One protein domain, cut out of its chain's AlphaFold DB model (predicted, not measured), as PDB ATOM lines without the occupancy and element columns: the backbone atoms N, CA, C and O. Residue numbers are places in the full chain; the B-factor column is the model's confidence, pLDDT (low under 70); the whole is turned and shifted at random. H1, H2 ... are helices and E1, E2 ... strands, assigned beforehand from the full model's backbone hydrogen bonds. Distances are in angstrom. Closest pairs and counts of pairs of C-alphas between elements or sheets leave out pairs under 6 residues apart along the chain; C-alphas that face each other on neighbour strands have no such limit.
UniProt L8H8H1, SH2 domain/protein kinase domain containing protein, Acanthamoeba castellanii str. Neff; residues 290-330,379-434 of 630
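What this domain is: This is residues 290 to 330 and 379 to 434 of the 630 residues of the protein "SH2 domain/protein kinase domain containing protein" of Acanthamoeba castellanii str. Neff (UniProt L8H8H1). What is the overall picture? The longest helix, H5, runs through the middle of a helical body, with H7 crossing it on one side and the helical hairpin of H1 and H2 on another. A small antiparallel sheet, in the order E1 E3 E2, closes one end, where H1 begins and H5 ends; H6 meets H5 at that end, H3 lies near the other, and residues 324 to 330 stick out. What is it made of, and how large is it? The printed part has 97 residues with seven named helices and three named strands, along the chain E1 H1 H2 H3 H4 H5 E2 E3 H6 H7, and its class is mostly helix. It is compact, with a radius of gyration of the C-alphas of 12.9 A and spans of 33 by 29 by 28 A.

Where its parts are: Which elements come before the cut? E1 is residues 291 to 293, with C-alpha 291 at (25.407, 28.009, 55.857). H1 is residues 294 to 305, 16.3 A long, and H2 is residues 308 to 316, 12.9 A. H3 is residues 318 to 325 and H4 residues 327 to 330. Which come after it? H5 is residues 379 to 393, 20.7 A, from C-alpha 379 at (7.308, 12.121, 40.195). E2 is residues 395 to 397 and E3 residues 400 to 404. H6 is residues 405 to 415, 15.3 A, and H7 residues 423 to 432, 14.2 A, ending at C-alpha 432 (17.504, 26.205, 33.258).

How they stand to each other: How do the strands pair? E3 is antiparallel to E1, with N 292 and O 403 2.9 A apart, and forms an antiparallel hairpin with E2, with N 395 and O 402 2.8 A apart. What is on the sheet? H1 stands up from it over E1, at a height over the sheet of 11.4 A, while H5 only grazes it with residues 390 to 393, and H6 with residues 405 to 410. How do the helices meet? H1 and H2, a hairpin, touch at C-alphas 299 and 311, 5.0 A, at a shallow tilt of 24 degrees, opposite ways. H5 touches H7, C-alphas 388 and 429 at 5.9 A, about perpendicular at 80 degrees, and H6, C-alphas 393 and 408 at 6.2 A; H3 and H5 only just touch, with 3 pairs of C-alphas within 8 A. How do the helix backbones run? Every O i to N i+4 pair is within hydrogen-bond range in H1, H3, H5, H6 and H7, and 3 of 5 are in H2; H4 is too short for such a pair.

The domain as a whole: Where is the cut? Residues 331 to 378 are not printed, and C-alphas 330 and 379 are 19.4 A apart across it. Is the model sure throughout? Residues 309 to 330 are under 70, and the mean pLDDT of the printed part is 79.7.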
ATOM      1  N   TYR A 290      24.423  30.824  58.742       88.12
ATOM      2  CA  TYR A 290      24.791  31.434  57.454       88.12
ATOM      3  C   TYR A 290      24.974  30.413  56.343       88.12
ATOM      4  O   TYR A 290      24.936  30.792  55.177       88.12
ATOM      5  N   ARG A 291      25.169  29.151  56.724       91.44
ATOM      6  CA  ARG A 291      25.407  28.009  55.857       91.44
ATOM      7  C   ARG A 291      24.580  26.848  56.384       91.44
ATOM      8  O   ARG A 291      24.718  26.488  57.549       91.44
ATOM      9  N   ILE A 292      23.712  26.316  55.536       94.75
ATOM     10  CA  ILE A 292      22.712  25.310  55.900       94.75
ATOM     11  C   ILE A 292      22.985  24.040  55.103       94.75
ATOM     12  O   ILE A 292      23.133  24.147  53.885       94.75
ATOM     13  N   PRO A 293      23.027  22.850  55.723       93.94
ATOM     14  CA  PRO A 293      23.027  21.594  54.984       93.94
ATOM     15  C   PRO A 293      21.845  21.525  54.016       93.94
ATOM     16  O   PRO A 293      20.728  21.919  54.357       93.94
ATOM     17  N   TRP A 294      22.087  21.027  52.805       92.25
ATOM     18  CA  TRP A 294      21.091  20.995  51.734       92.25
ATOM     19  C   TRP A 294      19.764  20.357  52.167       92.25
ATOM     20  O   TRP A 294      18.708  20.937  51.929       92.25
ATOM     21  N   GLU A 295      19.817  19.235  52.885       88.56
ATOM     22  CA  GLU A 295      18.619  18.532  53.360       88.56
ATOM     23  C   GLU A 295      17.794  19.369  54.347       88.56
ATOM     24  O   GLU A 295      16.566  19.414  54.278       88.56
ATOM     25  N   SER A 296      18.451  20.099  55.251       91.81
ATOM     26  CA  SER A 296      17.758  21.011  56.168       91.81
ATOM     27  C   SER A 296      17.122  22.181  55.415       91.81
ATOM     28  O   SER A 296      16.005  22.587  55.736       91.81
ATOM     29  N   PHE A 297      17.811  22.705  54.395       94.75
ATOM     30  CA  PHE A 297      17.289  23.779  53.558       94.75
ATOM     31  C   PHE A 297      16.065  23.335  52.755       94.75
ATOM     32  O   PHE A 297      15.017  23.974  52.856       94.75
ATOM     33  N   VAL A 298      16.178  22.255  51.977       91.81
ATOM     34  CA  VAL A 298      15.134  21.835  51.031       91.81
ATOM     35  C   VAL A 298      13.849  21.429  51.750       91.81
ATOM     36  O   VAL A 298      12.768  21.835  51.330       91.81
ATOM     37  N   ASN A 299      13.953  20.753  52.898       90.06
ATOM     38  CA  ASN A 299      12.793  20.382  53.708       90.06
ATOM     39  C   ASN A 299      12.044  21.611  54.239       90.06
ATOM     40  O   ASN A 299      10.818  21.698  54.125       90.06
ATOM     41  N   ALA A 300      12.768  22.599  54.777       94.06
ATOM     42  CA  ALA A 300      12.151  23.845  55.218       94.06
ATOM     43  C   ALA A 300      11.560  24.627  54.036       94.06
ATOM     44  O   ALA A 300      10.480  25.207  54.157       94.06
ATOM     45  N   PHE A 301      12.260  24.647  52.899       94.12
ATOM     46  CA  PHE A 301      11.845  25.363  51.697       94.12
ATOM     47  C   PHE A 301      10.542  24.787  51.140       94.12
ATOM     48  O   PHE A 301       9.571  25.523  51.014       94.12
ATOM     49  N   TYR A 302      10.457  23.474  50.918       91.62
ATOM     50  CA  TYR A 302       9.226  22.821  50.463       91.62
ATOM     51  C   TYR A 302       8.075  22.960  51.456       91.62
ATOM     52  O   TYR A 302       6.957  23.264  51.043       91.62
ATOM     53  N   SER A 303       8.342  22.848  52.760       90.94
ATOM     54  CA  SER A 303       7.335  23.138  53.788       90.94
ATOM     55  C   SER A 303       6.798  24.571  53.673       90.94
ATOM     56  O   SER A 303       5.588  24.796  53.715       90.94
ATOM     57  N   PHE A 304       7.674  25.553  53.434       93.00
ATOM     58  CA  PHE A 304       7.274  26.943  53.228       93.00
ATOM     59  C   PHE A 304       6.413  27.147  51.968       93.00
ATOM     60  O   PHE A 304       5.495  27.971  52.005       93.00
ATOM     61  N   LEU A 305       6.682  26.410  50.883       91.31
ATOM     62  CA  LEU A 305       5.890  26.458  49.645       91.31
ATOM     63  C   LEU A 305       4.563  25.682  49.739       91.31
ATOM     64  O   LEU A 305       3.765  25.746  48.812       91.31
ATOM     65  N   GLY A 306       4.310  24.957  50.836       87.00
ATOM     66  CA  GLY A 306       3.133  24.089  50.972       87.00
ATOM     67  C   GLY A 306       3.281  22.723  50.290       87.00
ATOM     68  O   GLY A 306       2.305  21.993  50.170       87.00
ATOM     69  N   LEU A 307       4.500  22.348  49.890       84.06
ATOM     70  CA  LEU A 307       4.833  21.095  49.203       84.06
ATOM     71  C   LEU A 307       5.291  20.019  50.204       84.06
ATOM     72  O   LEU A 307       6.337  19.387  50.048       84.06
ATOM     73  N   THR A 308       4.534  19.825  51.287       71.25
ATOM     74  CA  THR A 308       4.917  18.931  52.400       71.25
ATOM     75  C   THR A 308       5.020  17.462  51.991       71.25
ATOM     76  O   THR A 308       5.823  16.727  52.561       71.25
ATOM     77  N   HIS A 309       4.269  17.047  50.970       69.69
ATOM     78  CA  HIS A 309       4.365  15.716  50.364       69.69
ATOM     79  C   HIS A 309       5.734  15.462  49.706       69.69
ATOM     80  O   HIS A 309       6.286  14.373  49.853       69.69
ATOM     81  N   LEU A 310       6.354  16.477  49.095       67.50
ATOM     82  CA  LEU A 310       7.724  16.373  48.577       67.50
ATOM     83  C   LEU A 310       8.764  16.370  49.709       67.50
ATOM     84  O   LEU A 310       9.785  15.687  49.609       67.50
ATOM     85  N   ALA A 311       8.500  17.078  50.813       60.50
ATOM     86  CA  ALA A 311       9.378  17.089  51.988       60.50
ATOM     87  C   ALA A 311       9.422  15.723  52.706       60.50
ATOM     88  O   ALA A 311      10.498  15.246  53.070       60.50
ATOM     89  N   SER A 312       8.280  15.044  52.866       56.97
ATOM     90  CA  SER A 312       8.236  13.697  53.461       56.97
ATOM     91  C   SER A 312       8.832  12.622  52.541       56.97
ATOM     92  O   SER A 312       9.471  11.680  53.009       56.97
ATOM     93  N   ARG A 313       8.694  12.780  51.218       58.28
ATOM     94  CA  ARG A 313       9.255  11.859  50.212       58.28
ATOM     95  C   ARG A 313      10.765  12.006  50.003       58.28
ATOM     96  O   ARG A 313      11.408  11.035  49.610       58.28
ATOM     97  N   SER A 314      11.338  13.164  50.336       52.12
ATOM     98  CA  SER A 314      12.788  13.424  50.294       52.12
ATOM     99  C   SER A 314      13.576  12.698  51.395       52.12
ATOM    100  O   SER A 314      14.798  12.743  51.384       52.12
ATOM    101  N   THR A 315      12.913  12.033  52.349       48.84
ATOM    102  CA  THR A 315      13.573  11.391  53.503       48.84
ATOM    103  C   THR A 315      13.237   9.905  53.697       48.84
ATOM    104  O   THR A 315      13.912   9.256  54.490       48.84
ATOM    105  N   SER A 316      12.240   9.329  52.994       46.09
ATOM    106  CA  SER A 316      11.689   8.008  53.374       46.09
ATOM    107  C   SER A 316      11.128   7.098  52.247       46.09
ATOM    108  O   SER A 316      10.458   6.120  52.572       46.09
ATOM    109  N   GLY A 317      11.353   7.334  50.942       52.22
ATOM    110  CA  GLY A 317      10.702   6.519  49.881       52.22
ATOM    111  C   GLY A 317      11.477   6.329  48.568       52.22
ATOM    112  O   GLY A 317      12.586   6.833  48.421       52.22
ATOM    113  N   SER A 318      10.887   5.617  47.595       50.03
ATOM    114  CA  SER A 318      11.471   5.278  46.275       50.03
ATOM    115  C   SER A 318      12.059   6.466  45.503       50.03
ATOM    116  O   SER A 318      13.035   6.289  44.783       50.03
ATOM    117  N   ILE A 319      11.551   7.686  45.712       51.06
ATOM    118  CA  ILE A 319      12.127   8.923  45.154       51.06
ATOM    119  C   ILE A 319      13.460   9.281  45.826       51.06
ATOM    120  O   ILE A 319      14.369   9.710  45.138       51.06
ATOM    121  N   TYR A 320      13.643   9.059  47.131       52.62
ATOM    122  CA  TYR A 320      14.950   9.202  47.792       52.62
ATOM    123  C   TYR A 320      15.970   8.194  47.242       52.62
ATOM    124  O   TYR A 320      17.109   8.565  46.957       52.62
ATOM    125  N   LYS A 321      15.545   6.936  47.014       53.28
ATOM    126  CA  LYS A 321      16.359   5.941  46.292       53.28
ATOM    127  C   LYS A 321      16.684   6.458  44.882       53.28
ATOM    128  O   LYS A 321      17.851   6.512  44.541       53.28
ATOM    129  N   LEU A 322      15.710   6.951  44.113       53.72
ATOM    130  CA  LEU A 322      15.899   7.505  42.762       53.72
ATOM    131  C   LEU A 322      16.832   8.739  42.728       53.72
ATOM    132  O   LEU A 322      17.746   8.814  41.905       53.72
ATOM    133  N   LEU A 323      16.659   9.684  43.657       55.94
ATOM    134  CA  LEU A 323      17.495  10.875  43.845       55.94
ATOM    135  C   LEU A 323      18.951  10.507  44.197       55.94
ATOM    136  O   LEU A 323      19.871  11.219  43.775       55.94
ATOM    137  N   ASN A 324      19.166   9.388  44.904       49.38
ATOM    138  CA  ASN A 324      20.487   8.842  45.243       49.38
ATOM    139  C   ASN A 324      21.092   7.946  44.144       49.38
ATOM    140  O   ASN A 324      22.286   8.053  43.873       49.38
ATOM    141  N   THR A 325      20.308   7.116  43.448       46.31
ATOM    142  CA  THR A 325      20.781   6.267  42.335       46.31
ATOM    143  C   THR A 325      21.257   7.122  41.158       46.31
ATOM    144  O   THR A 325      22.243   6.798  40.495       46.31
ATOM    145  N   LEU A 326      20.625   8.281  40.942       43.22
ATOM    146  CA  LEU A 326      21.013   9.244  39.908       43.22
ATOM    147  C   LEU A 326      22.188  10.155  40.331       43.22
ATOM    148  O   LEU A 326      22.835  10.749  39.468       43.22
ATOM    149  N   HIS A 327      22.528  10.223  41.627       42.50
ATOM    150  CA  HIS A 327      23.730  10.919  42.123       42.50
ATOM    151  C   HIS A 327      25.036  10.228  41.695       42.50
ATOM    152  O   HIS A 327      26.068  10.891  41.585       42.50
ATOM    153  N   VAL A 328      25.008   8.915  41.428       35.09
ATOM    154  CA  VAL A 328      26.217   8.094  41.218       35.09
ATOM    155  C   VAL A 328      26.871   8.300  39.840       35.09
ATOM    156  O   VAL A 328      28.054   8.007  39.684       35.09
ATOM    157  N   LYS A 329      26.166   8.852  38.840       32.75
ATOM    158  CA  LYS A 329      26.723   9.034  37.478       32.75
ATOM    159  C   LYS A 329      27.002  10.488  37.074       32.75
ATOM    160  O   LYS A 329      27.875  10.714  36.242       32.75
ATOM    161  N   ALA A 330      26.345  11.476  37.687       34.53
ATOM    162  CA  ALA A 330      26.486  12.887  37.302       34.53
ATOM    163  C   ALA A 330      27.723  13.599  37.899       34.53
ATOM    164  O   ALA A 330      28.094  14.685  37.454       34.53
ATOM    165  N   ASP A 379       6.064  12.523  39.530       72.06
ATOM    166  CA  ASP A 379       7.308  12.121  40.195       72.06
ATOM    167  C   ASP A 379       8.541  12.544  39.378       72.06
ATOM    168  O   ASP A 379       9.534  13.012  39.946       72.06
ATOM    169  N   VAL A 380       8.478  12.431  38.048       74.94
ATOM    170  CA  VAL A 380       9.548  12.883  37.143       74.94
ATOM    171  C   VAL A 380       9.732  14.399  37.233       74.94
ATOM    172  O   VAL A 380      10.854  14.878  37.430       74.94
ATOM    173  N   GLU A 381       8.643  15.164  37.161       78.62
ATOM    174  CA  GLU A 381       8.682  16.625  37.281       78.62
ATOM    175  C   GLU A 381       9.204  17.080  38.650       78.62
ATOM    176  O   GLU A 381      10.029  17.999  38.732       78.62
ATOM    177  N   ALA A 382       8.824  16.395  39.732       77.44
ATOM    178  CA  ALA A 382       9.342  16.672  41.069       77.44
ATOM    179  C   ALA A 382      10.863  16.449  41.168       77.44
ATOM    180  O   ALA A 382      11.579  17.268  41.757       77.44
ATOM    181  N   VAL A 383      11.384  15.378  40.558       76.94
ATOM    182  CA  VAL A 383      12.829  15.088  40.514       76.94
ATOM    183  C   VAL A 383      13.584  16.160  39.731       76.94
ATOM    184  O   VAL A 383      14.627  16.638  40.192       76.94
ATOM    185  N   ILE A 384      13.062  16.574  38.573       82.44
ATOM    186  CA  ILE A 384      13.656  17.647  37.767       82.44
ATOM    187  C   ILE A 384      13.662  18.956  38.563       82.44
ATOM    188  O   ILE A 384      14.707  19.599  38.678       82.44
ATOM    189  N   ALA A 385      12.543  19.328  39.189       85.50
ATOM    190  CA  ALA A 385      12.449  20.536  40.008       85.50
ATOM    191  C   ALA A 385      13.452  20.528  41.177       85.50
ATOM    192  O   ALA A 385      14.119  21.539  41.423       85.50
ATOM    193  N   TYR A 386      13.617  19.391  41.863       86.62
ATOM    194  CA  TYR A 386      14.613  19.222  42.925       86.62
ATOM    195  C   TYR A 386      16.041  19.416  42.405       86.62
ATOM    196  O   TYR A 386      16.818  20.177  42.988       86.62
ATOM    197  N   ARG A 387      16.393  18.769  41.287       86.06
ATOM    198  CA  ARG A 387      17.714  18.893  40.648       86.06
ATOM    199  C   ARG A 387      18.006  20.331  40.237       86.06
ATOM    200  O   ARG A 387      19.084  20.846  40.537       86.06
ATOM    201  N   CYS A 388      17.039  20.986  39.599       90.38
ATOM    202  CA  CYS A 388      17.125  22.383  39.198       90.38
ATOM    203  C   CYS A 388      17.337  23.303  40.404       90.38
ATOM    204  O   CYS A 388      18.252  24.127  40.376       90.38
ATOM    205  N   LEU A 389      16.560  23.134  41.480       92.06
ATOM    206  CA  LEU A 389      16.735  23.911  42.707       92.06
ATOM    207  C   LEU A 389      18.120  23.670  43.322       92.06
ATOM    208  O   LEU A 389      18.815  24.636  43.633       92.06
ATOM    209  N   LYS A 390      18.554  22.410  43.457       90.75
ATOM    210  CA  LYS A 390      19.871  22.062  44.016       90.75
ATOM    211  C   LYS A 390      21.002  22.715  43.227       90.75
ATOM    212  O   LYS A 390      21.895  23.303  43.829       90.75
ATOM    213  N   ALA A 391      20.924  22.682  41.897       89.44
ATOM    214  CA  ALA A 391      21.939  23.239  41.008       89.44
ATOM    215  C   ALA A 391      22.099  24.767  41.113       89.44
ATOM    216  O   ALA A 391      23.167  25.288  40.787       89.44
ATOM    217  N   VAL A 392      21.062  25.496  41.546       89.69
ATOM    218  CA  VAL A 392      21.118  26.965  41.680       89.69
ATOM    219  C   VAL A 392      21.199  27.447  43.122       89.69
ATOM    220  O   VAL A 392      21.693  28.546  43.346       89.69
ATOM    221  N   ALA A 393      20.740  26.659  44.095       91.06
ATOM    222  CA  ALA A 393      20.681  27.051  45.500       91.06
ATOM    223  C   ALA A 393      21.842  26.492  46.334       91.06
ATOM    224  O   ALA A 393      22.251  27.135  47.301       91.06
ATOM    225  N   ALA A 394      22.371  25.315  45.987       90.12
ATOM    226  CA  ALA A 394      23.390  24.637  46.779       90.12
ATOM    227  C   ALA A 394      24.794  24.795  46.188       90.12
ATOM    228  O   ALA A 394      24.993  24.833  44.976       90.12
ATOM    229  N   ARG A 395      25.787  24.819  47.075       85.12
ATOM    230  CA  ARG A 395      27.208  24.715  46.753       85.12
ATOM    231  C   ARG A 395      27.776  23.440  47.340       85.12
ATOM    232  O   ARG A 395      27.454  23.090  48.475       85.12
ATOM    233  N   GLN A 396      28.624  22.780  46.564       82.88
ATOM    234  CA  GLN A 396      29.338  21.589  46.990       82.88
ATOM    235  C   GLN A 396      30.710  21.972  47.550       82.88
ATOM    236  O   GLN A 396      31.490  22.643  46.874       82.88
ATOM    237  N   GLU A 397      31.017  21.510  48.757       76.19
ATOM    238  CA  GLU A 397      32.366  21.539  49.321       76.19
ATOM    239  C   GLU A 397      32.703  20.149  49.865       76.19
ATOM    240  O   GLU A 397      32.102  19.688  50.834       76.19
ATOM    241  N   GLY A 398      33.648  19.463  49.219       81.69
ATOM    242  CA  GLY A 398      33.870  18.039  49.474       81.69
ATOM    243  C   GLY A 398      32.624  17.224  49.111       81.69
ATOM    244  O   GLY A 398      32.090  17.363  48.008       81.69
ATOM    245  N   ASP A 399      32.153  16.414  50.055       78.12
ATOM    246  CA  ASP A 399      30.971  15.560  49.884       78.12
ATOM    247  C   ASP A 399      29.669  16.231  50.360       78.12
ATOM    248  O   ASP A 399      28.581  15.682  50.189       78.12
ATOM    249  N   GLU A 400      29.750  17.439  50.930       83.75
ATOM    250  CA  GLU A 400      28.596  18.139  51.490       83.75
ATOM    251  C   GLU A 400      28.053  19.218  50.549       83.75
ATOM    252  O   GLU A 400      28.785  20.052  50.008       83.75
ATOM    253  N   PHE A 401      26.725  19.249  50.412       88.25
ATOM    254  CA  PHE A 401      26.003  20.335  49.754       88.25
ATOM    255  C   PHE A 401      25.416  21.276  50.797       88.25
ATOM    256  O   PHE A 401      24.727  20.842  51.721       88.25
ATOM    257  N   THR A 402      25.638  22.576  50.623       93.31
ATOM    258  CA  THR A 402      25.146  23.592  51.557       93.31
ATOM    259  C   THR A 402      24.585  24.818  50.852       93.31
ATOM    260  O   THR A 402      24.976  25.136  49.732       93.31
ATOM    261  N   VAL A 403      23.667  25.516  51.514       94.56
ATOM    262  CA  VAL A 403      23.074  26.772  51.050       94.56
ATOM    263  C   VAL A 403      23.567  27.906  51.936       94.56
ATOM    264  O   VAL A 403      23.332  27.908  53.146       94.56
ATOM    265  N   GLU A 404      24.248  28.878  51.335       92.69
ATOM    266  CA  GLU A 404      24.671  30.100  52.019       92.69
ATOM    267  C   GLU A 404      23.596  31.196  51.915       92.69
ATOM    268  O   GLU A 404      22.937  31.343  50.884       92.69
ATOM    269  N   ILE A 405      23.427  32.012  52.959       94.00
ATOM    270  CA  ILE A 405      22.367  33.036  53.015       94.00
ATOM    271  C   ILE A 405      22.474  34.111  51.922       94.00
ATOM    272  O   ILE A 405      21.464  34.532  51.358       94.00
ATOM    273  N   ASN A 406      23.685  34.585  51.630       89.31
ATOM    274  CA  ASN A 406      23.947  35.563  50.572       89.31
ATOM    275  C   ASN A 406      23.598  34.975  49.203       89.31
ATOM    276  O   ASN A 406      22.958  35.640  48.398       89.31
ATOM    277  N   TRP A 407      23.960  33.712  48.985       88.94
ATOM    278  CA  TRP A 407      23.678  32.992  47.757       88.94
ATOM    279  C   TRP A 407      22.183  32.751  47.567       88.94
ATOM    280  O   TRP A 407      21.652  32.990  46.487       88.94
ATOM    281  N   PHE A 408      21.474  32.375  48.632       93.62
ATOM    282  CA  PHE A 408      20.016  32.319  48.621       93.62
ATOM    283  C   PHE A 408      19.399  33.690  48.306       93.62
ATOM    284  O   PHE A 408      18.475  33.789  47.501       93.62
ATOM    285  N   GLY A 409      19.935  34.764  48.893       91.62
ATOM    286  CA  GLY A 409      19.540  36.132  48.569       91.62
ATOM    287  C   GLY A 409      19.711  36.462  47.084       91.62
ATOM    288  O   GLY A 409      18.792  37.010  46.480       91.62
ATOM    289  N   ASP A 410      20.844  36.094  46.486       86.88
ATOM    290  CA  ASP A 410      21.112  36.283  45.057       86.88
ATOM    291  C   ASP A 410      20.201  35.418  44.172       86.88
ATOM    292  O   ASP A 410      19.666  35.920  43.184       86.88
ATOM    293  N   MET A 411      19.926  34.169  44.567       90.25
ATOM    294  CA  MET A 411      18.959  33.294  43.896       90.25
ATOM    295  C   MET A 411      17.584  33.962  43.787       90.25
ATOM    296  O   MET A 411      16.992  33.963  42.709       90.25
ATOM    297  N   LEU A 412      17.094  34.590  44.860       91.44
ATOM    298  CA  LEU A 412      15.818  35.317  44.823       91.44
ATOM    299  C   LEU A 412      15.867  36.554  43.910       91.44
ATOM    300  O   LEU A 412      14.866  36.904  43.291       91.44
ATOM    301  N   LYS A 413      17.025  37.212  43.768       85.19
ATOM    302  CA  LYS A 413      17.174  38.315  42.798       85.19
ATOM    303  C   LYS A 413      17.127  37.818  41.357       85.19
ATOM    304  O   LYS A 413      16.661  38.538  40.480       85.19
ATOM    305  N   TRP A 414      17.626  36.611  41.107       84.62
ATOM    306  CA  TRP A 414      17.667  36.017  39.775       84.62
ATOM    307  C   TRP A 414      16.324  35.429  39.353       84.62
ATOM    308  O   TRP A 414      15.855  35.725  38.254       84.62
ATOM    309  N   PHE A 415      15.709  34.622  40.214       87.06
ATOM    310  CA  PHE A 415      14.548  33.802  39.861       87.06
ATOM    311  C   PHE A 415      13.221  34.344  40.395       87.06
ATOM    312  O   PHE A 415      12.170  33.802  40.074       87.06
ATOM    313  N   GLY A 416      13.253  35.439  41.154       82.81
ATOM    314  CA  GLY A 416      12.062  36.173  41.551       82.81
ATOM    315  C   GLY A 416      11.747  36.107  43.045       82.81
ATOM    316  O   GLY A 416      12.388  35.385  43.816       82.81
ATOM    317  N   PRO A 417      10.759  36.913  43.474       86.81
ATOM    318  CA  PRO A 417      10.389  37.010  44.874       86.81
ATOM    319  C   PRO A 417       9.853  35.674  45.374       86.81
ATOM    320  O   PRO A 417       9.121  34.975  44.673       86.81
ATOM    321  N   LEU A 418      10.168  35.351  46.625       92.94
ATOM    322  CA  LEU A 418       9.661  34.138  47.234       92.94
ATOM    323  C   LEU A 418       8.165  34.309  47.540       92.94
ATOM    324  O   LEU A 418       7.753  35.281  48.181       92.94
ATOM    325  N   LYS A 419       7.350  33.352  47.102       92.56
ATOM    326  CA  LYS A 419       5.910  33.266  47.385       92.56
ATOM    327  C   LYS A 419       5.591  31.934  48.062       92.56
ATOM    328  O   LYS A 419       6.437  31.048  48.114       92.56
ATOM    329  N   ARG A 420       4.390  31.813  48.632       91.50
ATOM    330  CA  ARG A 420       3.888  30.563  49.233       91.50
ATOM    331  C   ARG A 420       3.187  29.698  48.180       91.50
ATOM    332  O   ARG A 420       2.021  29.363  48.336       91.50
ATOM    333  N   ASP A 421       3.895  29.444  47.093       91.00
ATOM    334  CA  ASP A 421       3.483  28.636  45.948       91.00
ATOM    335  C   ASP A 421       4.751  28.108  45.248       91.00
ATOM    336  O   ASP A 421       5.872  28.447  45.630       91.00
ATOM    337  N   ASP A 422       4.604  27.279  44.224       87.88
ATOM    338  CA  ASP A 422       5.711  26.673  43.480       87.88
ATOM    339  C   ASP A 422       6.264  27.564  42.346       87.88
ATOM    340  O   ASP A 422       7.132  27.134  41.581       87.88
ATOM    341  N   SER A 423       5.829  28.827  42.238       90.44
ATOM    342  CA  SER A 423       6.169  29.701  41.102       90.44
ATOM    343  C   SER A 423       7.675  29.913  40.922       90.44
ATOM    344  O   SER A 423       8.165  29.993  39.791       90.44
ATOM    345  N   ILE A 424       8.435  29.955  42.022       90.88
ATOM    346  CA  ILE A 424       9.897  30.067  41.971       90.88
ATOM    347  C   ILE A 424      10.549  28.796  41.414       90.88
ATOM    348  O   ILE A 424      11.489  28.897  40.628       90.88
ATOM    349  N   LEU A 425      10.033  27.610  41.755       91.25
ATOM    350  CA  LEU A 425      10.522  26.338  41.216       91.25
ATOM    351  C   LEU A 425      10.248  26.266  39.714       91.25
ATOM    352  O   LEU A 425      11.152  25.957  38.938       91.25
ATOM    353  N   SER A 426       9.038  26.652  39.304       89.44
ATOM    354  CA  SER A 426       8.650  26.755  37.896       89.44
ATOM    355  C   SER A 426       9.536  27.735  37.123       89.44
ATOM    356  O   SER A 426       9.992  27.417  36.025       89.44
ATOM    357  N   THR A 427       9.863  28.889  37.713       89.19
ATOM    358  CA  THR A 427      10.752  29.888  37.094       89.19
ATOM    359  C   THR A 427      12.177  29.363  36.935       89.19
ATOM    360  O   THR A 427      12.766  29.511  35.863       89.19
ATOM    361  N   ILE A 428      12.730  28.721  37.971       91.31
ATOM    362  CA  ILE A 428      14.054  28.090  37.903       91.31
ATOM    363  C   ILE A 428      14.058  27.034  36.794       91.31
ATOM    364  O   ILE A 428      14.888  27.108  35.891       91.31
ATOM    365  N   ARG A 429      13.110  26.090  36.817       89.69
ATOM    366  CA  ARG A 429      13.011  25.001  35.836       89.69
ATOM    367  C   ARG A 429      12.924  25.529  34.402       89.69
ATOM    368  O   ARG A 429      13.715  25.120  33.557       89.69
ATOM    369  N   ALA A 430      12.027  26.482  34.141       88.50
ATOM    370  CA  ALA A 430      11.864  27.082  32.818       88.50
ATOM    371  C   ALA A 430      13.146  27.779  32.333       88.50
ATOM    372  O   ALA A 430      13.528  27.640  31.174       88.50
ATOM    373  N   MET A 431      13.843  28.495  33.223       89.25
ATOM    374  CA  MET A 431      15.091  29.181  32.889       89.25
ATOM    375  C   MET A 431      16.219  28.187  32.576       89.25
ATOM    376  O   MET A 431      16.892  28.307  31.555       89.25
ATOM    377  N   LEU A 432      16.418  27.176  33.424       90.50
ATOM    378  CA  LEU A 432      17.504  26.205  33.258       90.50
ATOM    379  C   LEU A 432      17.347  25.320  32.015       90.50
ATOM    380  O   LEU A 432      18.340  24.771  31.544       90.50
ATOM    381  N   ARG A 433      16.131  25.210  31.468       90.12
ATOM    382  CA  ARG A 433      15.839  24.450  30.244       90.12
ATOM    383  C   ARG A 433      16.380  25.122  28.981       90.12
ATOM    384  O   ARG A 433      16.524  24.471  27.952       90.12
ATOM    385  N   TYR A 434      16.694  26.417  29.033       89.62
ATOM    386  CA  TYR A 434      17.229  27.131  27.880       89.62
ATOM    387  C   TYR A 434      18.705  26.778  27.619       89.62
ATOM    388  O   TYR A 434      19.551  27.086  28.462       89.62
TER     389      TYR A 434